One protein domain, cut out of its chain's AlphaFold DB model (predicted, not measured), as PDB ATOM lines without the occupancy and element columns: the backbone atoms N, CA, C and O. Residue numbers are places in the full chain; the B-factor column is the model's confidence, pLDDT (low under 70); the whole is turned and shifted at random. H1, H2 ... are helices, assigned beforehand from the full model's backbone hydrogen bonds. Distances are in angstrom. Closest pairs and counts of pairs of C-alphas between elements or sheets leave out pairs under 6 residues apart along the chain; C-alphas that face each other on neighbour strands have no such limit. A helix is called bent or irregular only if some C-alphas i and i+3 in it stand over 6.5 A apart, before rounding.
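AT A GLANCE: This is residues 273 to 286 and 339 to 378 of the 405 residues of the protein "Major facilitator superfamily domain, general substrate transporter" of Lasallia pustulata (UniProt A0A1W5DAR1). Two helices, H2 and H3, meet near their ends at a corner and open out as a wide L, and a third, shorter helix, H1, packs at a steep slant on H2 near the end of H2 that is far from the corner. H3 is the long arm of the L and touches no other helix; residues 349 to 378, of which 349 to 354 belong to H2 and 356 to 378 to H3, stick out free of the rest. The printed part has 54 residues with three named helices, H1, H2 and H3 in this order along the chain, and no named strand; its class is all helix. It is extended, with a radius of gyration of the C-alphas of 17.2 A, and the C-alphas span 49 by 24 by 17 A along their three main axes.

IN THESE COORDINATES: Find C-alpha 273 at (23.355, 13.569, 20.296); from there H1 runs through residues 273 to 285, 18.6 A from first to last C-alpha. After Ser 286 comes the cut, and the next printed residue is Arg 339, with its C-alpha at (31.936, 5.988, 20.746). There H2 begins, and it holds residues 339 to 354 over 22.6 A. Past Asp 355 look for H3, residues 356 to 378, the longest helix with 23 residues; it covers 34.8 A and ends at C-alpha 378 at (14.049, 1.012, -23.539). H3 is neither bent nor irregular, but only just: C-alphas 367 and 370 are 6.3 A apart.

HOW THE PARTS SIT: Begin with H1, which touches H2 with residues 276 to 280 alone, while H2 touches H1 with residues 340 to 344 alone. Their closest C-alphas, those of Ile 276 and Lys 341, are 6.4 A apart. The two run the same way at a steep tilt of 51 degrees. Go on to H3, which is close to H2 but not clearly touching it; their closest C-alphas, those of Phe 352 and Met 358, are 7.0 A apart. The lines of H2 and H3 stand about perpendicular, at 83 degrees. H1 and H3 are apart. Along the backbone, every O i to N i+4 pair is within hydrogen-bond range in H1 and H2, and 16 of 19 are in H3.

THE WHOLE: The two C-alphas farthest apart are those of Arg 285 and Asn 378, at 51.0 A. Residues 349 to 378 stand free; of these, 349 to 354 belong to H2 and 356 to 378 to H3. Residues 287 to 338 are not printed, and across this cut C-alphas 286 and 339 are 20.6 A apart. The link from H2 to H3, of one residue, is tight; the link from H1 to H2 is the link across the cut. The mean pLDDT of the printed part is 82.9, and no printed residue is under 70 in this predicted model.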
ATOM      1  N   GLU A 273      23.034  14.094  18.956       77.81
ATOM      2  CA  GLU A 273      23.355  13.569  20.296       77.81
ATOM      3  C   GLU A 273      22.100  13.054  21.020       77.81
ATOM      4  O   GLU A 273      22.029  11.881  21.382       77.81
ATOM      5  N   GLU A 274      21.057  13.888  21.112       78.88
ATOM      6  CA  GLU A 274      19.760  13.515  21.698       78.88
ATOM      7  C   GLU A 274      19.132  12.336  20.937       78.88
ATOM      8  O   GLU A 274      18.525  11.445  21.534       78.88
ATOM      9  N   LEU A 275      19.331  12.277  19.609       79.44
ATOM     10  CA  LEU A 275      18.847  11.149  18.820       79.44
ATOM     11  C   LEU A 275      19.526   9.823  19.197       79.44
ATOM     12  O   LEU A 275      18.850   8.789  19.144       79.44
ATOM     13  N   ILE A 276      20.828   9.858  19.509       79.31
ATOM     14  CA  ILE A 276      21.653   8.698  19.876       79.31
ATOM     15  C   ILE A 276      21.317   8.232  21.290       79.31
ATOM     16  O   ILE A 276      21.095   7.037  21.480       79.31
ATOM     17  N   ASP A 277      21.250   9.147  22.258       80.12
ATOM     18  CA  ASP A 277      20.989   8.803  23.659       80.12
ATOM     19  C   ASP A 277      19.626   8.117  23.827       80.12
ATOM     20  O   ASP A 277      19.528   7.062  24.449       80.12
ATOM     21  N   GLU A 278      18.579   8.634  23.185       79.44
ATOM     22  CA  GLU A 278      17.255   8.012  23.268       79.44
ATOM     23  C   GLU A 278      17.195   6.667  22.507       79.44
ATOM     24  O   GLU A 278      16.484   5.751  22.916       79.44
ATOM     25  N   ALA A 279      17.957   6.496  21.416       79.50
ATOM     26  CA  ALA A 279      18.050   5.202  20.723       79.50
ATOM     27  C   ALA A 279      18.771   4.138  21.572       79.50
ATOM     28  O   ALA A 279      18.399   2.962  21.558       79.50
ATOM     29  N   VAL A 280      19.780   4.556  22.337       77.81
ATOM     30  CA  VAL A 280      20.438   3.722  23.346       77.81
ATOM     31  C   VAL A 280      19.440   3.324  24.437       77.81
ATOM     32  O   VAL A 280      19.317   2.133  24.714       77.81
ATOM     33  N   GLU A 281      18.673   4.275  24.981       79.25
ATOM     34  CA  GLU A 281      17.652   4.017  26.010       79.25
ATOM     35  C   GLU A 281      16.561   3.042  25.516       79.25
ATOM     36  O   GLU A 281      16.137   2.134  26.236       79.25
ATOM     37  N   GLU A 282      16.126   3.161  24.255       81.44
ATOM     38  CA  GLU A 282      15.182   2.218  23.643       81.44
ATOM     39  C   GLU A 282      15.773   0.800  23.536       81.44
ATOM     40  O   GLU A 282      15.092  -0.190  23.844       81.44
ATOM     41  N   LEU A 283      17.052   0.685  23.160       75.25
ATOM     42  CA  LEU A 283      17.775  -0.590  23.163       75.25
ATOM     43  C   LEU A 283      17.863  -1.181  24.577       75.25
ATOM     44  O   LEU A 283      17.716  -2.395  24.749       75.25
ATOM     45  N   GLU A 284      18.031  -0.324  25.579       73.31
ATOM     46  CA  GLU A 284      18.099  -0.658  27.006       73.31
ATOM     47  C   GLU A 284      16.798  -1.284  27.467       73.31
ATOM     48  O   GLU A 284      16.756  -2.415  27.959       73.31
ATOM     49  N   ARG A 285      15.706  -0.588  27.163       77.44
ATOM     50  CA  ARG A 285      14.348  -1.014  27.468       77.44
ATOM     51  C   ARG A 285      13.959  -2.312  26.766       77.44
ATOM     52  O   ARG A 285      13.124  -3.055  27.280       77.44
ATOM     53  N   SER A 286      14.549  -2.606  25.608       74.50
ATOM     54  CA  SER A 286      14.316  -3.864  24.891       74.50
ATOM     55  C   SER A 286      15.007  -5.085  25.525       74.50
ATOM     56  O   SER A 286      14.843  -6.196  25.018       74.50
ATOM     57  N   ARG A 339      31.857   7.389  20.299       82.62
ATOM     58  CA  ARG A 339      31.936   5.988  20.746       82.62
ATOM     59  C   ARG A 339      30.550   5.360  20.854       82.62
ATOM     60  O   ARG A 339      30.361   4.283  20.283       82.62
ATOM     61  N   LYS A 340      29.589   6.031  21.501       82.69
ATOM     62  CA  LYS A 340      28.185   5.586  21.603       82.69
ATOM     63  C   LYS A 340      27.583   5.367  20.218       82.69
ATOM     64  O   LYS A 340      27.117   4.269  19.919       82.69
ATOM     65  N   LYS A 341      27.706   6.357  19.329       86.31
ATOM     66  CA  LYS A 341      27.261   6.287  17.929       86.31
ATOM     67  C   LYS A 341      27.859   5.089  17.199       86.31
ATOM     68  O   LYS A 341      27.157   4.340  16.527       86.31
ATOM     69  N   THR A 342      29.172   4.893  17.330       85.56
ATOM     70  CA  THR A 342      29.874   3.766  16.702       85.56
ATOM     71  C   THR A 342      29.355   2.427  17.195       85.56
ATOM     72  O   THR A 342      29.155   1.515  16.395       85.56
ATOM     73  N   TRP A 343      29.174   2.305  18.504       85.62
ATOM     74  CA  TRP A 343      28.688   1.090  19.129       85.62
ATOM     75  C   TRP A 343      27.248   0.779  18.694       85.62
ATOM     76  O   TRP A 343      27.003  -0.325  18.206       85.62
ATOM     77  N   LEU A 344      26.348   1.769  18.758       84.12
ATOM     78  CA  LEU A 344      24.939   1.645  18.372       84.12
ATOM     79  C   LEU A 344      24.807   1.165  16.923       84.12
ATOM     80  O   LEU A 344      24.187   0.134  16.664       84.12
ATOM     81  N   LEU A 345      25.488   1.843  15.993       84.94
ATOM     82  CA  LEU A 345      25.472   1.491  14.570       84.94
ATOM     83  C   LEU A 345      25.962   0.059  14.320       84.94
ATOM     84  O   LEU A 345      25.389  -0.658  13.499       84.94
ATOM     85  N   ASN A 346      27.007  -0.385  15.024       86.31
ATOM     86  CA  ASN A 346      27.539  -1.742  14.871       86.31
ATOM     87  C   ASN A 346      26.546  -2.803  15.369       86.31
ATOM     88  O   ASN A 346      26.395  -3.851  14.734       86.31
ATOM     89  N   VAL A 347      25.870  -2.540  16.491       85.44
ATOM     90  CA  VAL A 347      24.860  -3.443  17.058       85.44
ATOM     91  C   VAL A 347      23.635  -3.522  16.152       85.44
ATOM     92  O   VAL A 347      23.225  -4.627  15.788       85.44
ATOM     93  N   GLU A 348      23.094  -2.380  15.726       84.31
ATOM     94  CA  GLU A 348      21.949  -2.316  14.811       84.31
ATOM     95  C   GLU A 348      22.254  -2.996  13.474       84.31
ATOM     96  O   GLU A 348      21.469  -3.827  13.015       84.31
ATOM     97  N   THR A 349      23.428  -2.736  12.887       85.25
ATOM     98  CA  THR A 349      23.853  -3.366  11.625       85.25
ATOM     99  C   THR A 349      23.943  -4.882  11.767       85.25
ATOM    100  O   THR A 349      23.432  -5.622  10.924       85.25
ATOM    101  N   ARG A 350      24.560  -5.377  12.850       86.06
ATOM    102  CA  ARG A 350      24.666  -6.819  13.106       86.06
ATOM    103  C   ARG A 350      23.288  -7.456  13.259       86.06
ATOM    104  O   ARG A 350      23.065  -8.540  12.727       86.06
ATOM    105  N   ARG A 351      22.376  -6.794  13.971       84.88
ATOM    106  CA  ARG A 351      21.005  -7.272  14.175       84.88
ATOM    107  C   ARG A 351      20.230  -7.315  12.861       84.88
ATOM    108  O   ARG A 351      19.595  -8.324  12.575       84.88
ATOM    109  N   PHE A 352      20.327  -6.260  12.059       85.25
ATOM    110  CA  PHE A 352      19.671  -6.168  10.759       85.25
ATOM    111  C   PHE A 352      20.155  -7.254   9.790       85.25
ATOM    112  O   PHE A 352      19.342  -7.912   9.150       85.25
ATOM    113  N   LEU A 353      21.469  -7.501   9.726       87.44
ATOM    114  CA  LEU A 353      22.045  -8.542   8.864       87.44
ATOM    115  C   LEU A 353      21.761  -9.971   9.353       87.44
ATOM    116  O   LEU A 353      21.758 -10.902   8.544       87.44
ATOM    117  N   ALA A 354      21.547 -10.152  10.658       88.81
ATOM    118  CA  ALA A 354      21.201 -11.441  11.249       88.81
ATOM    119  C   ALA A 354      19.713 -11.805  11.090       88.81
ATOM    120  O   ALA A 354      19.360 -12.965  11.299       88.81
ATOM    121  N   ASP A 355      18.846 -10.853  10.725       91.06
ATOM    122  CA  ASP A 355      17.424 -11.114  10.501       91.06
ATOM    123  C   ASP A 355      17.211 -11.841   9.153       91.06
ATOM    124  O   ASP A 355      17.489 -11.279   8.091       91.06
ATOM    125  N   PRO A 356      16.695 -13.084   9.136       90.44
ATOM    126  CA  PRO A 356      16.426 -13.803   7.890       90.44
ATOM    127  C   PRO A 356      15.351 -13.125   7.022       90.44
ATOM    128  O   PRO A 356      15.366 -13.268   5.798       90.44
ATOM    129  N   THR A 357      14.438 -12.357   7.620       92.25
ATOM    130  CA  THR A 357      13.366 -11.637   6.911       92.25
ATOM    131  C   THR A 357      13.931 -10.550   6.001       92.25
ATOM    132  O   THR A 357      13.421 -10.331   4.899       92.25
ATOM    133  N   MET A 358      15.024  -9.912   6.429       90.56
ATOM    134  CA  MET A 358      15.747  -8.907   5.650       90.56
ATOM    135  C   MET A 358      16.235  -9.489   4.320       90.56
ATOM    136  O   MET A 358      16.061  -8.857   3.278       90.56
ATOM    137  N   TRP A 359      16.752 -10.721   4.319       91.06
ATOM    138  CA  TRP A 359      17.253 -11.375   3.109       91.06
ATOM    139  C   TRP A 359      16.140 -11.778   2.138       91.06
ATOM    140  O   TRP A 359      16.310 -11.642   0.925       91.06
ATOM    141  N   PHE A 360      14.975 -12.196   2.644       91.94
ATOM    142  CA  PHE A 360      13.798 -12.417   1.795       91.94
ATOM    143  C   PHE A 360      13.306 -11.114   1.158       91.94
ATOM    144  O   PHE A 360      13.012 -11.085  -0.039       91.94
ATOM    145  N   LEU A 361      13.266 -10.025   1.931       88.00
ATOM    146  CA  LEU A 361      12.894  -8.704   1.432       88.00
ATOM    147  C   LEU A 361      13.893  -8.205   0.375       88.00
ATOM    148  O   LEU A 361      13.483  -7.752  -0.694       88.00
ATOM    149  N   ALA A 362      15.195  -8.340   0.639       85.69
ATOM    150  CA  ALA A 362      16.261  -7.970  -0.288       85.69
ATOM    151  C   ALA A 362      16.182  -8.769  -1.598       85.69
ATOM    152  O   ALA A 362      16.274  -8.185  -2.678       85.69
ATOM    153  N   GLY A 363      15.934 -10.081  -1.517       87.94
ATOM    154  CA  GLY A 363      15.702 -10.926  -2.689       87.94
ATOM    155  C   GLY A 363      14.483 -10.479  -3.504       87.94
ATOM    156  O   GLY A 363      14.554 -10.411  -4.731       87.94
ATOM    157  N   GLY A 364      13.392 -10.098  -2.834       87.00
ATOM    158  CA  GLY A 364      12.203  -9.538  -3.481       87.00
ATOM    159  C   GLY A 364      12.494  -8.243  -4.244       87.00
ATOM    160  O   GLY A 364      12.166  -8.138  -5.425       87.00
ATOM    161  N   PHE A 365      13.167  -7.277  -3.610       85.31
ATOM    162  CA  PHE A 365      13.560  -6.027  -4.272       85.31
ATOM    163  C   PHE A 365      14.512  -6.261  -5.447       85.31
ATOM    164  O   PHE A 365      14.340  -5.650  -6.504       85.31
ATOM    165  N   PHE A 366      15.475  -7.172  -5.299       83.75
ATOM    166  CA  PHE A 366      16.416  -7.516  -6.363       83.75
ATOM    167  C   PHE A 366      15.701  -8.049  -7.614       83.75
ATOM    168  O   PHE A 366      15.987  -7.608  -8.726       83.75
ATOM    169  N   LEU A 367      14.717  -8.938  -7.436       85.06
ATOM    170  CA  LEU A 367      13.949  -9.515  -8.544       85.06
ATOM    171  C   LEU A 367      13.038  -8.498  -9.251       85.06
ATOM    172  O   LEU A 367      12.826  -8.609 -10.456       85.06
ATOM    173  N   VAL A 368      12.507  -7.510  -8.525       85.25
ATOM    174  CA  VAL A 368      11.587  -6.498  -9.080       85.25
ATOM    175  C   VAL A 368      12.327  -5.357  -9.784       85.25
ATOM    176  O   VAL A 368      11.823  -4.820 -10.771       85.25
ATOM    177  N   THR A 369      13.524  -4.996  -9.316       82.38
ATOM    178  CA  THR A 369      14.261  -3.824  -9.825       82.38
ATOM    179  C   THR A 369      14.696  -4.007 -11.284       82.38
ATOM    180  O   THR A 369      14.484  -3.116 -12.100       82.38
ATOM    181  N   GLY A 370      15.221  -5.184 -11.649       79.94
ATOM    182  CA  GLY A 370      15.753  -5.441 -12.996       79.94
ATOM    183  C   GLY A 370      14.752  -5.200 -14.141       79.94
ATOM    184  O   GLY A 370      15.061  -4.441 -15.060       79.94
ATOM    185  N   PRO A 371      13.542  -5.796 -14.114       81.81
ATOM    186  CA  PRO A 371      12.525  -5.546 -15.137       81.81
ATOM    187  C   PRO A 371      12.058  -4.086 -15.208       81.81
ATOM    188  O   PRO A 371      11.786  -3.589 -16.301       81.81
ATOM    189  N   GLY A 372      11.966  -3.401 -14.060       78.25
ATOM    190  CA  GLY A 372      11.557  -1.997 -13.988       78.25
ATOM    191  C   GLY A 372      12.549  -1.065 -14.683       78.25
ATOM    192  O   GLY A 372      12.153  -0.270 -15.536       78.25
ATOM    193  N   GLU A 373      13.839  -1.226 -14.392       78.31
ATOM    194  CA  GLU A 373      14.909  -0.444 -15.022       78.31
ATOM    195  C   GLU A 373      15.011  -0.746 -16.522       78.31
ATOM    196  O   GLU A 373      15.010   0.162 -17.357       78.31
ATOM    197  N   ALA A 374      14.963  -2.028 -16.909       76.75
ATOM    198  CA  ALA A 374      14.978  -2.420 -18.318       76.75
ATOM    199  C   ALA A 374      13.832  -1.778 -19.123       76.75
ATOM    200  O   ALA A 374      14.034  -1.381 -20.275       76.75
ATOM    201  N   PHE A 375      12.642  -1.649 -18.529       79.50
ATOM    202  CA  PHE A 375      11.517  -0.952 -19.149       79.50
ATOM    203  C   PHE A 375      11.797   0.547 -19.324       79.50
ATOM    204  O   PHE A 375      11.630   1.062 -20.430       79.50
ATOM    205  N   ILE A 376      12.267   1.236 -18.276       75.88
ATOM    206  CA  ILE A 376      12.560   2.682 -18.303       75.88
ATOM    207  C   ILE A 376      13.599   3.016 -19.382       75.88
ATOM    208  O   ILE A 376      13.410   3.955 -20.158       75.88
ATOM    209  N   ASN A 377      14.656   2.213 -19.491       72.62
ATOM    210  CA  ASN A 377      15.754   2.474 -20.423       72.62
ATOM    211  C   ASN A 377      15.380   2.267 -21.890       72.62
ATOM    212  O   ASN A 377      15.887   2.969 -22.766       72.62
ATOM    213  N   ASN A 378      14.479   1.324 -22.173       75.12
ATOM    214  CA  ASN A 378      14.049   1.012 -23.539       75.12
ATOM    215  C   ASN A 378      12.785   1.774 -23.968       75.12
ATOM    216  O   ASN A 378      12.391   1.705 -25.134       75.12
TER     217      ASN A 378